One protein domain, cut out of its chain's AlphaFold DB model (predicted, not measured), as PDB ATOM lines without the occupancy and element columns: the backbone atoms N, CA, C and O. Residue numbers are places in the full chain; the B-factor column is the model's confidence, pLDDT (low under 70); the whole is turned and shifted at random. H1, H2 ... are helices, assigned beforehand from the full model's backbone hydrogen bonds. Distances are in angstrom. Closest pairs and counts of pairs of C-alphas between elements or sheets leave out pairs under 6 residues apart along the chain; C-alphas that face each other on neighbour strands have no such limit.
ATOM      1  N   GLN A  38      87.566 105.030 322.291       68.00
ATOM      2  CA  GLN A  38      86.543 106.004 322.695       68.00
ATOM      3  C   GLN A  38      86.760 107.364 322.031       68.00
ATOM      4  O   GLN A  38      85.796 108.031 321.659       68.00
ATOM      5  N   LEU A  39      88.018 107.777 321.878       72.88
ATOM      6  CA  LEU A  39      88.356 109.025 321.216       72.88
ATOM      7  C   LEU A  39      88.073 108.941 319.711       72.88
ATOM      8  O   LEU A  39      87.435 109.838 319.170       72.88
ATOM      9  N   ASP A  40      88.457 107.843 319.057       74.81
ATOM     10  CA  ASP A  40      88.122 107.566 317.656       74.81
ATOM     11  C   ASP A  40      86.603 107.619 317.422       74.81
ATOM     12  O   ASP A  40      86.147 108.259 316.470       74.81
ATOM     13  N   ALA A  41      85.813 107.007 318.311       73.50
ATOM     14  CA  ALA A  41      84.353 107.059 318.257       73.50
ATOM     15  C   ALA A  41      83.821 108.490 318.444       73.50
ATOM     16  O   ALA A  41      82.984 108.943 317.669       73.50
ATOM     17  N   PHE A  42      84.353 109.238 319.416       78.62
ATOM     18  CA  PHE A  42      83.971 110.632 319.650       78.62
ATOM     19  C   PHE A  42      84.224 111.523 318.425       78.62
ATOM     20  O   PHE A  42      83.363 112.323 318.050       78.62
ATOM     21  N   PHE A  43      85.386 111.382 317.781       83.56
ATOM     22  CA  PHE A  43      85.695 112.104 316.547       83.56
ATOM     23  C   PHE A  43      84.763 111.687 315.410       83.56
ATOM     24  O   PHE A  43      84.212 112.553 314.732       83.56
ATOM     25  N   HIS A  44      84.548 110.382 315.225       80.69
ATOM     26  CA  HIS A  44      83.644 109.859 314.201       80.69
ATOM     27  C   HIS A  44      82.222 110.422 314.342       80.69
ATOM     28  O   HIS A  44      81.682 110.970 313.380       80.69
ATOM     29  N   ASP A  45      81.652 110.371 315.545       78.38
ATOM     30  CA  ASP A  45      80.316 110.898 315.835       78.38
ATOM     31  C   ASP A  45      80.253 112.417 315.628       78.38
ATOM     32  O   ASP A  45      79.284 112.944 315.074       78.38
ATOM     33  N   GLY A  46      81.316 113.136 316.007       78.69
ATOM     34  CA  GLY A  46      81.452 114.567 315.749       78.69
ATOM     35  C   GLY A  46      81.461 114.905 314.255       78.69
ATOM     36  O   GLY A  46      80.798 115.855 313.832       78.69
ATOM     37  N   PHE A  47      82.170 114.118 313.442       89.06
ATOM     38  CA  PHE A  47      82.186 114.265 311.988       89.06
ATOM     39  C   PHE A  47      80.825 113.952 311.366       89.06
ATOM     40  O   PHE A  47      80.382 114.705 310.499       89.06
ATOM     41  N   LEU A  48      80.141 112.899 311.824       83.81
ATOM     42  CA  LEU A  48      78.800 112.539 311.353       83.81
ATOM     43  C   LEU A  48      77.806 113.672 311.607       83.81
ATOM     44  O   LEU A  48      77.122 114.118 310.686       83.81
ATOM     45  N   MET A  49      77.777 114.184 312.838       83.44
ATOM     46  CA  MET A  49      76.920 115.304 313.222       83.44
ATOM     47  C   MET A  49      77.195 116.550 312.378       83.44
ATOM     48  O   MET A  49      76.259 117.201 311.910       83.44
ATOM     49  N   LEU A  50      78.469 116.883 312.154       87.94
ATOM     50  CA  LEU A  50      78.845 118.079 311.404       87.94
ATOM     51  C   LEU A  50      78.546 117.953 309.907       87.94
ATOM     52  O   LEU A  50      78.064 118.912 309.302       87.94
ATOM     53  N   ALA A  51      78.787 116.784 309.311       86.75
ATOM     54  CA  ALA A  51      78.443 116.509 307.920       86.75
ATOM     55  C   ALA A  51      76.922 116.572 307.702       86.75
ATOM     56  O   ALA A  51      76.464 117.234 306.768       86.75
ATOM     57  N   PHE A  52      76.140 115.974 308.607       82.94
ATOM     58  CA  PHE A  52      74.678 116.025 308.566       82.94
ATOM     59  C   PHE A  52      74.150 117.459 308.702       82.94
ATOM     60  O   PHE A  52      73.353 117.910 307.881       82.94
ATOM     61  N   TYR A  53      74.644 118.216 309.689       82.56
ATOM     62  CA  TYR A  53      74.258 119.616 309.876       82.56
ATOM     63  C   TYR A  53      74.595 120.467 308.647       82.56
ATOM     64  O   TYR A  53      73.752 121.215 308.163       82.56
ATOM     65  N   THR A  54      75.795 120.290 308.085       86.12
ATOM     66  CA  THR A  54      76.211 120.988 306.860       86.12
ATOM     67  C   THR A  54      75.277 120.673 305.695       86.12
ATOM     68  O   THR A  54      74.935 121.578 304.945       86.12
ATOM     69  N   SER A  55      74.846 119.416 305.546       83.94
ATOM     70  CA  SER A  55      73.893 119.016 304.506       83.94
ATOM     71  C   SER A  55      72.528 119.683 304.675       83.94
ATOM     72  O   SER A  55      71.990 120.240 303.722       83.94
ATOM     73  N   ASN A  56      71.990 119.696 305.897       81.75
ATOM     74  CA  ASN A  56      70.702 120.334 306.175       81.75
ATOM     75  C   ASN A  56      70.731 121.834 305.881       81.75
ATOM     76  O   ASN A  56      69.813 122.358 305.256       81.75
ATOM     77  N   GLU A  57      71.792 122.519 306.302       79.50
ATOM     78  CA  GLU A  57      71.980 123.942 306.015       79.50
ATOM     79  C   GLU A  57      72.147 124.185 304.514       79.50
ATOM     80  O   GLU A  57      71.547 125.103 303.962       79.50
ATOM     81  N   ALA A  58      72.890 123.314 303.824       78.31
ATOM     82  CA  ALA A  58      73.056 123.371 302.379       78.31
ATOM     83  C   ALA A  58      71.700 123.323 301.649       78.31
ATOM     84  O   ALA A  58      71.463 124.132 300.754       78.31
ATOM     85  N   VAL A  59      70.809 122.408 302.050       74.88
ATOM     86  CA  VAL A  59      69.453 122.274 301.488       74.88
ATOM     87  C   VAL A  59      68.594 123.505 301.798       74.88
ATOM     88  O   VAL A  59      67.830 123.950 300.947       74.88
ATOM     89  N   GLN A  60      68.726 124.097 302.990       68.69
ATOM     90  CA  GLN A  60      67.948 125.280 303.382       68.69
ATOM     91  C   GLN A  60      68.360 126.563 302.650       68.69
ATOM     92  O   GLN A  60      67.511 127.418 302.388       68.69
ATOM     93  N   ILE A  61      69.642 126.700 302.302       65.94
ATOM     94  CA  ILE A  61      70.168 127.840 301.532       65.94
ATOM     95  C   ILE A  61      69.614 127.844 300.089       65.94
ATOM     96  O   ILE A  61      69.573 128.886 299.436       65.94
ATOM     97  N   GLU A  62      69.127 126.708 299.585       53.44
ATOM     98  CA  GLU A  62      68.758 126.499 298.181       53.44
ATOM     99  C   GLU A  62      67.257 126.629 297.878       53.44
ATOM    100  O   GLU A  62      66.666 125.805 297.188       53.44
ATOM    101  N   ASN A  63      66.622 127.716 298.312       54.78
ATOM    102  CA  ASN A  63      65.333 128.092 297.715       54.78
ATOM    103  C   ASN A  63      65.482 128.871 296.384       54.78
ATOM    104  O   ASN A  63      64.461 129.213 295.796       54.78
ATOM    105  N   ASP A  64      66.709 129.101 295.872       51.31
ATOM    106  CA  ASP A  64      66.951 129.980 294.705       51.31
ATOM    107  C   ASP A  64      67.723 129.381 293.489       51.31
ATOM    108  O   ASP A  64      67.715 130.005 292.428       51.31
ATOM    109  N   SER A  65      68.356 128.189 293.538       52.91
ATOM    110  CA  SER A  65      68.949 127.544 292.328       52.91
ATOM    111  C   SER A  65      69.430 126.106 292.560       52.91
ATOM    112  O   SER A  65      70.192 125.928 293.494       52.91
ATOM    113  N   SER A  66      69.159 125.152 291.657       55.28
ATOM    114  CA  SER A  66      69.435 123.694 291.769       55.28
ATOM    115  C   SER A  66      70.907 123.216 291.878       55.28
ATOM    116  O   SER A  66      71.174 122.023 291.737       55.28
ATOM    117  N   GLU A  67      71.879 124.119 292.044       57.06
ATOM    118  CA  GLU A  67      73.301 123.791 292.266       57.06
ATOM    119  C   GLU A  67      73.846 124.323 293.615       57.06
ATOM    120  O   GLU A  67      75.037 124.187 293.904       57.06
ATOM    121  N   GLY A  68      73.017 124.963 294.444       61.88
ATOM    122  CA  GLY A  68      73.447 125.713 295.638       61.88
ATOM    123  C   GLY A  68      73.987 124.886 296.836       61.88
ATOM    124  O   GLY A  68      75.040 125.244 297.368       61.88
ATOM    125  N   PRO A  69      73.353 123.773 297.260       71.56
ATOM    126  CA  PRO A  69      73.672 122.949 298.408       71.56
ATOM    127  C   PRO A  69      74.940 122.183 298.154       71.56
ATOM    128  O   PRO A  69      75.817 122.140 299.007       71.56
ATOM    129  N   LEU A  70      75.060 121.614 296.951       77.56
ATOM    130  CA  LEU A  70      76.261 120.915 296.527       77.56
ATOM    131  C   LEU A  70      77.462 121.858 296.616       77.56
ATOM    132  O   LEU A  70      78.482 121.488 297.188       77.56
ATOM    133  N   ARG A  71      77.314 123.113 296.168       80.75
ATOM    134  CA  ARG A  71      78.371 124.125 296.292       80.75
ATOM    135  C   ARG A  71      78.697 124.477 297.743       80.75
ATOM    136  O   ARG A  71      79.878 124.566 298.066       80.75
ATOM    137  N   PHE A  72      77.705 124.664 298.616       83.69
ATOM    138  CA  PHE A  72      77.956 124.962 300.034       83.69
ATOM    139  C   PHE A  72      78.637 123.790 300.755       83.69
ATOM    140  O   PHE A  72      79.641 123.968 301.448       83.69
ATOM    141  N   TYR A  73      78.140 122.574 300.542       86.81
ATOM    142  CA  TYR A  73      78.705 121.360 301.117       86.81
ATOM    143  C   TYR A  73      80.146 121.124 300.639       86.81
ATOM    144  O   TYR A  73      81.047 120.881 301.449       86.81
ATOM    145  N   ASP A  74      80.395 121.263 299.332       86.56
ATOM    146  CA  ASP A  74      81.728 121.121 298.744       86.56
ATOM    147  C   ASP A  74      82.678 122.249 299.192       86.56
ATOM    148  O   ASP A  74      83.873 122.005 299.399       86.56
ATOM    149  N   LEU A  75      82.167 123.464 299.433       86.81
ATOM    150  CA  LEU A  75      82.931 124.562 300.031       86.81
ATOM    151  C   LEU A  75      83.392 124.205 301.450       86.81
ATOM    152  O   LEU A  75      84.582 124.323 301.751       86.81
ATOM    153  N   MET A  76      82.492 123.724 302.312       88.44
ATOM    154  CA  MET A  76      82.841 123.320 303.681       88.44
ATOM    155  C   MET A  76      83.832 122.152 303.695       88.44
ATOM    156  O   MET A  76      84.818 122.181 304.436       88.44
ATOM    157  N   LYS A  77      83.648 121.163 302.812       89.81
ATOM    158  CA  LYS A  77      84.613 120.070 302.625       89.81
ATOM    159  C   LYS A  77      85.987 120.592 302.193       89.81
ATOM    160  O   LYS A  77      87.007 120.124 302.697       89.81
ATOM    161  N   THR A  78      86.033 121.575 301.297       87.81
ATOM    162  CA  THR A  78      87.290 122.203 300.860       87.81
ATOM    163  C   THR A  78      87.987 122.915 302.020       87.81
ATOM    164  O   THR A  78      89.188 122.725 302.216       87.81
ATOM    165  N   GLN A  79      87.247 123.674 302.838       84.75
ATOM    166  CA  GLN A  79      87.796 124.326 304.033       84.75
ATOM    167  C   GLN A  79      88.343 123.314 305.049       84.75
ATOM    168  O   GLN A  79      89.409 123.535 305.626       84.75
ATOM    169  N   MET A  80      87.642 122.192 305.240       90.94
ATOM    170  CA  MET A  80      88.119 121.081 306.059       90.94
ATOM    171  C   MET A  80      89.455 120.550 305.530       90.94
ATOM    172  O   MET A  80      90.437 120.554 306.270       90.94
ATOM    173  N   VAL A  81      89.533 120.146 304.258       87.25
ATOM    174  CA  VAL A  81      90.757 119.581 303.658       87.25
ATOM    175  C   VAL A  81      91.944 120.548 303.740       87.25
ATOM    176  O   VAL A  81      93.049 120.137 304.102       87.25
ATOM    177  N   ASP A  82      91.730 121.834 303.454       80.19
ATOM    178  CA  ASP A  82      92.769 122.865 303.573       80.19
ATOM    179  C   ASP A  82      93.259 123.017 305.024       80.19
ATOM    180  O   ASP A  82      94.466 123.027 305.285       80.19
ATOM    181  N   GLY A  83      92.332 123.055 305.987       80.31
ATOM    182  CA  GLY A  83      92.655 123.102 307.411       80.31
ATOM    183  C   GLY A  83      93.471 121.891 307.871       80.31
ATOM    184  O   GLY A  83      94.515 122.063 308.506       80.31
ATOM    185  N   TRP A  84      93.048 120.681 307.495       88.25
ATOM    186  CA  TRP A  84      93.757 119.443 307.826       88.25
ATOM    187  C   TRP A  84      95.166 119.419 307.229       88.25
ATOM    188  O   TRP A  84      96.124 119.114 307.941       88.25
ATOM    189  N   THR A  85      95.317 119.812 305.963       82.31
ATOM    190  CA  THR A  85      96.612 119.849 305.263       82.31
ATOM    191  C   THR A  85      97.591 120.811 305.943       82.31
ATOM    192  O   THR A  85      98.738 120.451 306.222       82.31
ATOM    193  N   LYS A  86      97.132 122.024 306.276       78.19
ATOM    194  CA  LYS A  86      97.943 123.025 306.988       78.19
ATOM    195  C   LYS A  86      98.334 122.549 308.384       78.19
ATOM    196  O   LYS A  86      99.503 122.656 308.758       78.19
ATOM    197  N   GLY A  87      97.380 121.997 309.136       76.00
ATOM    198  CA  GLY A  87      97.641 121.460 310.469       76.00
ATOM    199  C   GLY A  87      98.629 120.290 310.441       76.00
ATOM    200  O   GLY A  87      99.533 120.246 311.274       76.00
ATOM    201  N   ARG A  88      98.557 119.415 309.427       84.00
ATOM    202  CA  ARG A  88      99.502 118.303 309.252       84.00
ATOM    203  C   ARG A  88     100.927 118.791 309.033       84.00
ATOM    204  O   ARG A  88     101.849 118.273 309.660       84.00
ATOM    205  N   GLY A  89     101.112 119.788 308.167       70.56
ATOM    206  CA  GLY A  89     102.424 120.394 307.933       70.56
ATOM    207  C   GLY A  89     103.012 120.997 309.213       70.56
ATOM    208  O   GLY A  89     104.168 120.740 309.543       70.56
ATOM    209  N   ALA A  90     102.198 121.735 309.975       74.81
ATOM    210  CA  ALA A  90     102.602 122.301 311.262       74.81
ATOM    211  C   ALA A  90     102.949 121.224 312.307       74.81
ATOM    212  O   ALA A  90     103.925 121.378 313.041       74.81
ATOM    213  N   LEU A  91     102.185 120.127 312.358       73.50
ATOM    214  CA  LEU A  91     102.430 119.013 313.276       73.50
ATOM    215  C   LEU A  91     103.803 118.381 313.043       73.50
ATOM    216  O   LEU A  91     104.570 118.243 313.989       73.50
ATOM    217  N   VAL A  92     104.135 118.049 311.791       74.94
ATOM    218  CA  VAL A  92     105.425 117.421 311.443       74.94
ATOM    219  C   VAL A  92     106.590 118.288 311.860       74.94
ATOM    220  O   VAL A  92     107.482 117.806 312.547       74.94
ATOM    221  N   MET A  93     106.559 119.568 311.485       70.69
ATOM    222  CA  MET A  93     107.623 120.503 311.846       70.69
ATOM    223  C   MET A  93     107.795 120.572 313.368       70.69
ATOM    224  O   MET A  93     108.913 120.506 313.871       70.69
ATOM    225  N   THR A  94     106.684 120.612 314.108       73.25
ATOM    226  CA  THR A  94     106.714 120.663 315.576       73.25
ATOM    227  C   THR A  94     107.260 119.368 316.189       73.25
ATOM    228  O   THR A  94     108.045 119.426 317.135       73.25
ATOM    229  N   LEU A  95     106.885 118.200 315.659       70.50
ATOM    230  CA  LEU A  95     107.396 116.899 316.106       70.50
ATOM    231  C   LEU A  95     108.892 116.740 315.796       70.50
ATOM    232  O   LEU A  95     109.651 116.278 316.648       70.50
ATOM    233  N   GLU A  96     109.341 117.170 314.616       73.25
ATOM    234  CA  GLU A  96     110.759 117.179 314.251       73.25
ATOM    235  C   GLU A  96     111.574 118.082 315.182       73.25
ATOM    236  O   GLU A  96     112.605 117.654 315.706       73.25
ATOM    237  N   ASP A  97     111.107 119.301 315.446       68.19
ATOM    238  CA  ASP A  97     111.772 120.224 316.368       68.19
ATOM    239  C   ASP A  97     111.805 119.671 317.799       68.19
ATOM    240  O   ASP A  97     112.843 119.726 318.467       68.19
ATOM    241  N   ALA A  98     110.701 119.070 318.256       65.25
ATOM    242  CA  ALA A  98     110.637 118.405 319.552       65.25
ATOM    243  C   ALA A  98     111.659 117.262 319.643       65.25
ATOM    244  O   ALA A  98     112.393 117.191 320.628       65.25
ATOM    245  N   SER A  99     111.782 116.433 318.599       66.62
ATOM    246  CA  SER A  99     112.746 115.324 318.536       66.62
ATOM    247  C   SER A  99     114.209 115.791 318.603       66.62
ATOM    248  O   SER A  99     115.041 115.159 319.254       66.62
ATOM    249  N   ARG A 100     114.531 116.946 318.001       66.88
ATOM    250  CA  ARG A 100     115.881 117.540 318.032       66.88
ATOM    251  C   ARG A 100     116.216 118.157 319.391       66.88
ATOM    252  O   ARG A 100     117.387 118.233 319.759       66.88
ATOM    253  N   ALA A 101     115.207 118.575 320.153       61.56
ATOM    254  CA  ALA A 101     115.368 119.154 321.484       61.56
ATOM    255  C   ALA A 101     115.609 118.110 322.602       61.56
ATOM    256  O   ALA A 101     115.909 118.500 323.735       61.56
ATOM    257  N   VAL A 102     115.559 116.800 322.305       49.78
ATOM    258  CA  VAL A 102     115.758 115.662 323.239       49.78
ATOM    259  C   VAL A 102     117.232 115.491 323.682       49.78
ATOM    260  O   VAL A 102     117.783 114.397 323.720       49.78
ATOM    261  N   LYS A 103     117.905 116.583 324.067       46.38
ATOM    262  CA  LYS A 103     119.057 116.540 324.996       46.38
ATOM    263  C   LYS A 103     118.645 116.767 326.452       46.38
ATOM    264  O   LYS A 103     119.458 116.564 327.348       46.38
ATOM    265  N   GLU A 141      77.683 129.387 308.542       73.25
ATOM    266  CA  GLU A 141      78.964 129.058 307.900       73.25
ATOM    267  C   GLU A 141      80.115 129.230 308.897       73.25
ATOM    268  O   GLU A 141      80.930 128.328 309.072       73.25
ATOM    269  N   SER A 142      80.125 130.342 309.640       71.12
ATOM    270  CA  SER A 142      81.144 130.603 310.656       71.12
ATOM    271  C   SER A 142      81.132 129.558 311.775       71.12
ATOM    272  O   SER A 142      82.208 129.159 312.232       71.12
ATOM    273  N   TYR A 143      79.957 129.086 312.207       76.19
ATOM    274  CA  TYR A 143      79.841 128.007 313.192       76.19
ATOM    275  C   TYR A 143      80.378 126.679 312.650       76.19
ATOM    276  O   TYR A 143      81.179 126.036 313.330       76.19
ATOM    277  N   ILE A 144      80.017 126.299 311.419       80.12
ATOM    278  CA  ILE A 144      80.499 125.070 310.772       80.12
ATOM    279  C   ILE A 144      82.021 125.127 310.600       80.12
ATOM    280  O   ILE A 144      82.729 124.224 311.049       80.12
ATOM    281  N   SER A 145      82.554 126.220 310.045       80.50
ATOM    282  CA  SER A 145      83.997 126.424 309.896       80.50
ATOM    283  C   SER A 145      84.728 126.391 311.242       80.50
ATOM    284  O   SER A 145      85.837 125.861 311.331       80.50
ATOM    285  N   SER A 146      84.133 126.945 312.302       75.69
ATOM    286  CA  SER A 146      84.720 126.918 313.647       75.69
ATOM    287  C   SER A 146      84.730 125.508 314.235       75.69
ATOM    288  O   SER A 146      85.746 125.090 314.787       75.69
ATOM    289  N   ALA A 147      83.650 124.740 314.067       79.81
ATOM    290  CA  ALA A 147      83.577 123.351 314.512       79.81
ATOM    291  C   ALA A 147      84.597 122.460 313.783       79.81
ATOM    292  O   ALA A 147      85.317 121.699 314.430       79.81
ATOM    293  N   ILE A 148      84.741 122.620 312.459       85.06
ATOM    294  CA  ILE A 148      85.773 121.938 311.659       85.06
ATOM    295  C   ILE A 148      87.166 122.222 312.238       85.06
ATOM    296  O   ILE A 148      87.953 121.302 312.463       85.06
ATOM    297  N   ARG A 149      87.469 123.495 312.521       81.50
ATOM    298  CA  ARG A 149      88.755 123.892 313.111       81.50
ATOM    299  C   ARG A 149      88.971 123.266 314.481       81.50
ATOM    300  O   ARG A 149      90.070 122.795 314.743       81.50
ATOM    301  N   MET A 150      87.953 123.228 315.336       80.94
ATOM    302  CA  MET A 150      88.067 122.618 316.665       80.94
ATOM    303  C   MET A 150      88.402 121.127 316.592       80.94
ATOM    304  O   MET A 150      89.279 120.678 317.325       80.94
ATOM    305  N   GLN A 151      87.781 120.380 315.674       84.44
ATOM    306  CA  GLN A 151      88.104 118.964 315.460       84.44
ATOM    307  C   GLN A 151      89.555 118.780 314.983       84.44
ATOM    308  O   GLN A 151      90.293 117.963 315.530       84.44
ATOM    309  N   ILE A 152      90.006 119.595 314.022       85.12
ATOM    310  CA  ILE A 152      91.399 119.572 313.541       85.12
ATOM    311  C   ILE A 152      92.381 119.829 314.689       85.12
ATOM    312  O   ILE A 152      93.372 119.119 314.838       85.12
ATOM    313  N   LEU A 153      92.110 120.843 315.509       79.38
ATOM    314  CA  LEU A 153      92.983 121.247 316.608       79.38
ATOM    315  C   LEU A 153      93.038 120.201 317.725       79.38
ATOM    316  O   LEU A 153      94.116 119.938 318.253       79.38
ATOM    317  N   ALA A 154      91.909 119.568 318.046       80.31
ATOM    318  CA  ALA A 154      91.864 118.478 319.015       80.31
ATOM    319  C   ALA A 154      92.685 117.271 318.534       80.31
ATOM    320  O   ALA A 154      93.494 116.735 319.292       80.31
ATOM    321  N   ALA A 155      92.546 116.884 317.261       84.06
ATOM    322  CA  ALA A 155      93.339 115.800 316.686       84.06
ATOM    323  C   ALA A 155      94.832 116.149 316.621       84.06
ATOM    324  O   ALA A 155      95.682 115.288 316.857       84.06
ATOM    325  N   TRP A 156      95.159 117.409 316.317       85.69
ATOM    326  CA  TRP A 156      96.533 117.908 316.292       85.69
ATOM    327  C   TRP A 156      97.194 117.768 317.663       85.69
ATOM    328  O   TRP A 156      98.296 117.231 317.767       85.69
ATOM    329  N   ASP A 157      96.508 118.214 318.712       74.88
ATOM    330  CA  ASP A 157      97.042 118.218 320.071       74.88
ATOM    331  C   ASP A 157      97.193 116.804 320.635       74.88
ATOM    332  O   ASP A 157      98.227 116.467 321.217       74.88
ATOM    333  N   GLU A 158      96.210 115.942 320.367       77.12
ATOM    334  CA  GLU A 158      96.290 114.522 320.693       77.12
ATOM    335  C   GLU A 158      97.526 113.888 320.044       77.12
ATOM    336  O   GLU A 158      98.326 113.255 320.730       77.12
ATOM    337  N   SER A 159      97.736 114.144 318.755       76.38
ATOM    338  CA  SER A 159      98.868 113.621 317.983       76.38
ATOM    339  C   SER A 159     100.213 114.136 318.494       76.38
ATOM    340  O   SER A 159     101.170 113.377 318.652       76.38
ATOM    341  N   PHE A 160     100.288 115.423 318.836       73.38
ATOM    342  CA  PHE A 160     101.481 116.001 319.443       73.38
ATOM    343  C   PHE A 160     101.814 115.344 320.789       73.38
ATOM    344  O   PHE A 160     102.967 114.985 321.028       73.38
ATOM    345  N   ARG A 161     100.809 115.109 321.640       72.44
ATOM    346  CA  ARG A 161     100.973 114.423 322.930       72.44
ATOM    347  C   ARG A 161     101.374 112.950 322.764       72.44
ATOM    348  O   ARG A 161     102.141 112.453 323.585       72.44
ATOM    349  N   GLN A 162     100.929 112.272 321.702       73.50
ATOM    350  CA  GLN A 162     101.414 110.929 321.344       73.50
ATOM    351  C   GLN A 162     102.823 110.947 320.724       73.50
ATOM    352  O   GLN A 162     103.449 109.899 320.586       73.50
ATOM    353  N   GLY A 163     103.332 112.118 320.330       67.81
ATOM    354  CA  GLY A 163     104.590 112.239 319.597       67.81
ATOM    355  C   GLY A 163     104.531 111.653 318.181       67.81
ATOM    356  O   GLY A 163     105.576 111.369 317.600       67.81
ATOM    357  N   SER A 164     103.331 111.453 317.630       77.06
ATOM    358  CA  SER A 164     103.098 110.782 316.348       77.06
ATOM    359  C   SER A 164     102.006 111.492 315.561       77.06
ATOM    360  O   SER A 164     101.012 111.927 316.127       77.06
ATOM    361  N   ALA A 165     102.164 111.581 314.239       79.19
ATOM    362  CA  ALA A 165     101.144 112.142 313.354       79.19
ATOM    363  C   ALA A 165     100.073 111.123 312.916       79.19
ATOM    364  O   ALA A 165      99.125 111.496 312.229       79.19
ATOM    365  N   GLU A 166     100.206 109.852 313.305       81.38
ATOM    366  CA  GLU A 166      99.316 108.771 312.860       81.38
ATOM    367  C   GLU A 166      97.862 108.981 313.296       81.38
ATOM    368  O   GLU A 166      96.950 108.782 312.493       81.38
ATOM    369  N   PHE A 167      97.635 109.443 314.531       81.81
ATOM    370  CA  PHE A 167      96.289 109.749 315.018       81.81
ATOM    371  C   PHE A 167      95.626 110.846 314.170       81.81
ATOM    372  O   PHE A 167      94.486 110.693 313.734       81.81
ATOM    373  N   TYR A 168      96.361 111.921 313.867       84.75
ATOM    374  CA  TYR A 168      95.903 113.011 313.004       84.75
ATOM    375  C   TYR A 168      95.502 112.508 311.614       84.75
ATOM    376  O   TYR A 168      94.422 112.829 311.122       84.75
ATOM    377  N   ASP A 169      96.355 111.693 310.992       83.56
ATOM    378  CA  ASP A 169      96.115 111.151 309.652       83.56
ATOM    379  C   ASP A 169      94.897 110.223 309.629       83.56
ATOM    380  O   ASP A 169      94.072 110.289 308.712       83.56
ATOM    381  N   ARG A 170      94.738 109.404 310.674       87.12
ATOM    382  CA  ARG A 170      93.580 108.524 310.846       87.12
ATOM    383  C   ARG A 170      92.283 109.319 311.000       87.12
ATOM    384  O   ARG A 170      91.313 109.012 310.306       87.12
ATOM    385  N   GLN A 171      92.266 110.366 311.831       89.00
ATOM    386  CA  GLN A 171      91.083 111.225 311.974       89.00
ATOM    387  C   GLN A 171      90.759 111.986 310.688       89.00
ATOM    388  O   GLN A 171      89.585 112.116 310.346       89.00
ATOM    389  N   PHE A 172      91.767 112.434 309.935       90.31
ATOM    390  CA  PHE A 172      91.533 113.068 308.639       90.31
ATOM    391  C   PHE A 172      90.870 112.110 307.643       90.31
ATOM    392  O   PHE A 172      89.886 112.471 306.992       90.31
ATOM    393  N   ALA A 173      91.382 110.880 307.538       86.12
ATOM    394  CA  ALA A 173      90.811 109.858 306.668       86.12
ATOM    395  C   ALA A 173      89.361 109.532 307.061       86.12
ATOM    396  O   ALA A 173      88.493 109.447 306.190       86.12
ATOM    397  N   ASN A 174      89.091 109.419 308.364       87.81
ATOM    398  CA  ASN A 174      87.753 109.199 308.904       87.81
ATOM    399  C   ASN A 174      86.799 110.357 308.558       87.81
ATOM    400  O   ASN A 174      85.734 110.130 307.987       87.81
ATOM    401  N   ALA A 175      87.211 111.606 308.804       88.56
ATOM    402  CA  ALA A 175      86.433 112.790 308.442       88.56
ATOM    403  C   ALA A 175      86.108 112.807 306.941       88.56
ATOM    404  O   ALA A 175      84.961 112.979 306.539       88.56
ATOM    405  N   LEU A 176      87.098 112.559 306.081       88.56
ATOM    406  CA  LEU A 176      86.878 112.548 304.638       88.56
ATOM    407  C   LEU A 176      85.909 111.435 304.205       88.56
ATOM    408  O   LEU A 176      85.063 111.672 303.338       88.56
ATOM    409  N   ALA A 177      86.008 110.247 304.805       87.62
ATOM    410  CA  ALA A 177      85.097 109.136 304.546       87.62
ATOM    411  C   ALA A 177      83.653 109.492 304.929       87.62
ATOM    412  O   ALA A 177      82.754 109.342 304.100       87.62
ATOM    413  N   VAL A 178      83.451 110.055 306.125       86.88
ATOM    414  CA  VAL A 178      82.142 110.513 306.607       86.88
ATOM    415  C   VAL A 178      81.545 111.569 305.677       86.88
ATOM    416  O   VAL A 178      80.405 111.430 305.235       86.88
ATOM    417  N   TRP A 179      82.320 112.590 305.292       89.00
ATOM    418  CA  TRP A 179      81.833 113.628 304.376       89.00
ATOM    419  C   TRP A 179      81.458 113.067 303.001       89.00
ATOM    420  O   TRP A 179      80.485 113.519 302.396       89.00
ATOM    421  N   ASN A 180      82.216 112.102 302.482       85.94
ATOM    422  CA  ASN A 180      81.920 111.484 301.191       85.94
ATOM    423  C   ASN A 180      80.669 110.605 301.251       85.94
ATOM    424  O   ASN A 180      79.840 110.677 300.344       85.94
ATOM    425  N   GLN A 181      80.519 109.811 302.313       86.12
ATOM    426  CA  GLN A 181      79.332 108.990 302.532       86.12
ATOM    427  C   GLN A 181      78.084 109.866 302.667       86.12
ATOM    428  O   GLN A 181      77.081 109.614 301.997       86.12
ATOM    429  N   ASN A 182      78.160 110.932 303.466       84.50
ATOM    430  CA  ASN A 182      77.044 111.847 303.662       84.50
ATOM    431  C   ASN A 182      76.673 112.571 302.355       84.50
ATOM    432  O   ASN A 182      75.505 112.592 301.986       84.50
ATOM    433  N   ARG A 183      77.658 113.034 301.565       83.25
ATOM    434  CA  ARG A 183      77.406 113.590 300.220       83.25
ATOM    435  C   ARG A 183      76.668 112.601 299.319       83.25
ATOM    436  O   ARG A 183      75.720 112.985 298.654       83.25
ATOM    437  N   ALA A 184      77.128 111.350 299.256       82.06
ATOM    438  CA  ALA A 184      76.518 110.333 298.400       82.06
ATOM    439  C   ALA A 184      75.079 109.990 298.821       82.06
ATOM    440  O   ALA A 184      74.276 109.622 297.968       82.06
ATOM    441  N   THR A 185      74.775 110.116 300.115       83.31
ATOM    442  CA  THR A 185      73.446 109.846 300.678       83.31
ATOM    443  C   THR A 185      72.477 110.997 300.412       83.31
ATOM    444  O   THR A 185      71.375 110.765 299.925       83.31
ATOM    445  N   GLU A 186      72.903 112.230 300.686       80.44
ATOM    446  CA  GLU A 186      72.046 113.424 300.661       80.44
ATOM    447  C   GLU A 186      71.967 114.072 299.270       80.44
ATOM    448  O   GLU A 186      70.944 114.627 298.879       80.44
ATOM    449  N   PHE A 187      73.039 113.950 298.484       77.62
ATOM    450  CA  PHE A 187      73.149 114.487 297.128       77.62
ATOM    451  C   PHE A 187      73.611 113.387 296.162       77.62
ATOM    452  O   PHE A 187      74.736 113.438 295.636       77.62
ATOM    453  N   PRO A 188      72.783 112.349 295.936       74.44
ATOM    454  CA  PRO A 188      73.141 111.262 295.041       74.44
ATOM    455  C   PRO A 188      73.413 111.814 293.641       74.44
ATOM    456  O   PRO A 188      72.679 112.662 293.128       74.44
TER     457      PRO A 188
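What this domain is: This is residues 38 to 103 and 141 to 188 of the 216 residues of an uncharacterized protein of Pseudogymnoascus sp. VKM F-3808 (UniProt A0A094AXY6). Four helices form a rod-shaped bundle made of two helical hairpins, H1 with H2 and H3 with H4, and each helix touches the other three. The helices lie mostly aligned with the rod, H1 and H4 running one way and H2 and H3 the other, and H2, the longest, makes much of the rod's length. The printed part has 114 residues with four named helices, in the order H1, H2, H3, H4, and no named strand; its class is all helix. It is only just compact, close to loose, with a radius of gyration of the C-alphas of 16.0 A, and it spans 62 by 25 by 21 A.

How they stand to each other: H1, residues 38 to 61, and H2, residues 68 to 100, form a hairpin: they touch at a shallow tilt of 32 degrees, opposite ways. H1 touches H2 with residues 54 to 61 alone, and the closest C-alphas, those of Ala 58 and Pro 69, are 4.0 A apart. H3, residues 141 to 162, touches H2 at a shallow tilt of 25 degrees, the same way, with the closest C-alphas, those of Met 80 and Ile 148, 6.1 A apart. H3 and H4, residues 166 to 186, form the second hairpin, opposite ways at a shallow tilt of 30 degrees; the closest C-alphas, those of Ala 155 and Tyr 168, are 5.3 A apart. H1 and H4 touch and run the same way at a tilt of 35.4 degrees, only just steep, and their closest C-alphas, those of Ala 51 and Trp 179, are 5.7 A apart. H2 touches H4 with residues 73 to 88 alone, opposite ways at a shallow tilt of 5 degrees; the closest C-alphas, those of Trp 84 and Phe 172, are 6.8 A apart. H1 touches H3 with residues 43 to 54 alone, opposite ways at a shallow tilt of 16 degrees, and the closest C-alphas, those of Thr 54 and Ile 144, are 7.1 A apart. In H1, H2, H3 and H4 every O i to N i+4 pair is within hydrogen-bond range.

Where its parts are: H1 begins at C-alpha 38, at (86.543, 106.004, 322.695), and is 34.5 A long from first to last C-alpha. H2 is 48.7 A long and ends at C-alpha 100, at (115.881, 117.540, 318.032). H3 is 31.8 A long. H4 is 30.2 A long and ends at C-alpha 186, at (72.046, 113.424, 300.661).

The domain as a whole: The two C-alphas farthest apart, those of Asp 64 and Lys 103, are 61.8 A apart. Residues 104 to 140, in the link across the cut from H2 to H3, are not printed, and C-alphas 103 and 141 are 45.3 A apart. The link from H1 to H2 is short and that from H3 to H4 tight. The mean pLDDT of the printed part is 77.8, and it is under 70 at residue 38, residues 60 to 68, residues 97 to 103 and residue 163.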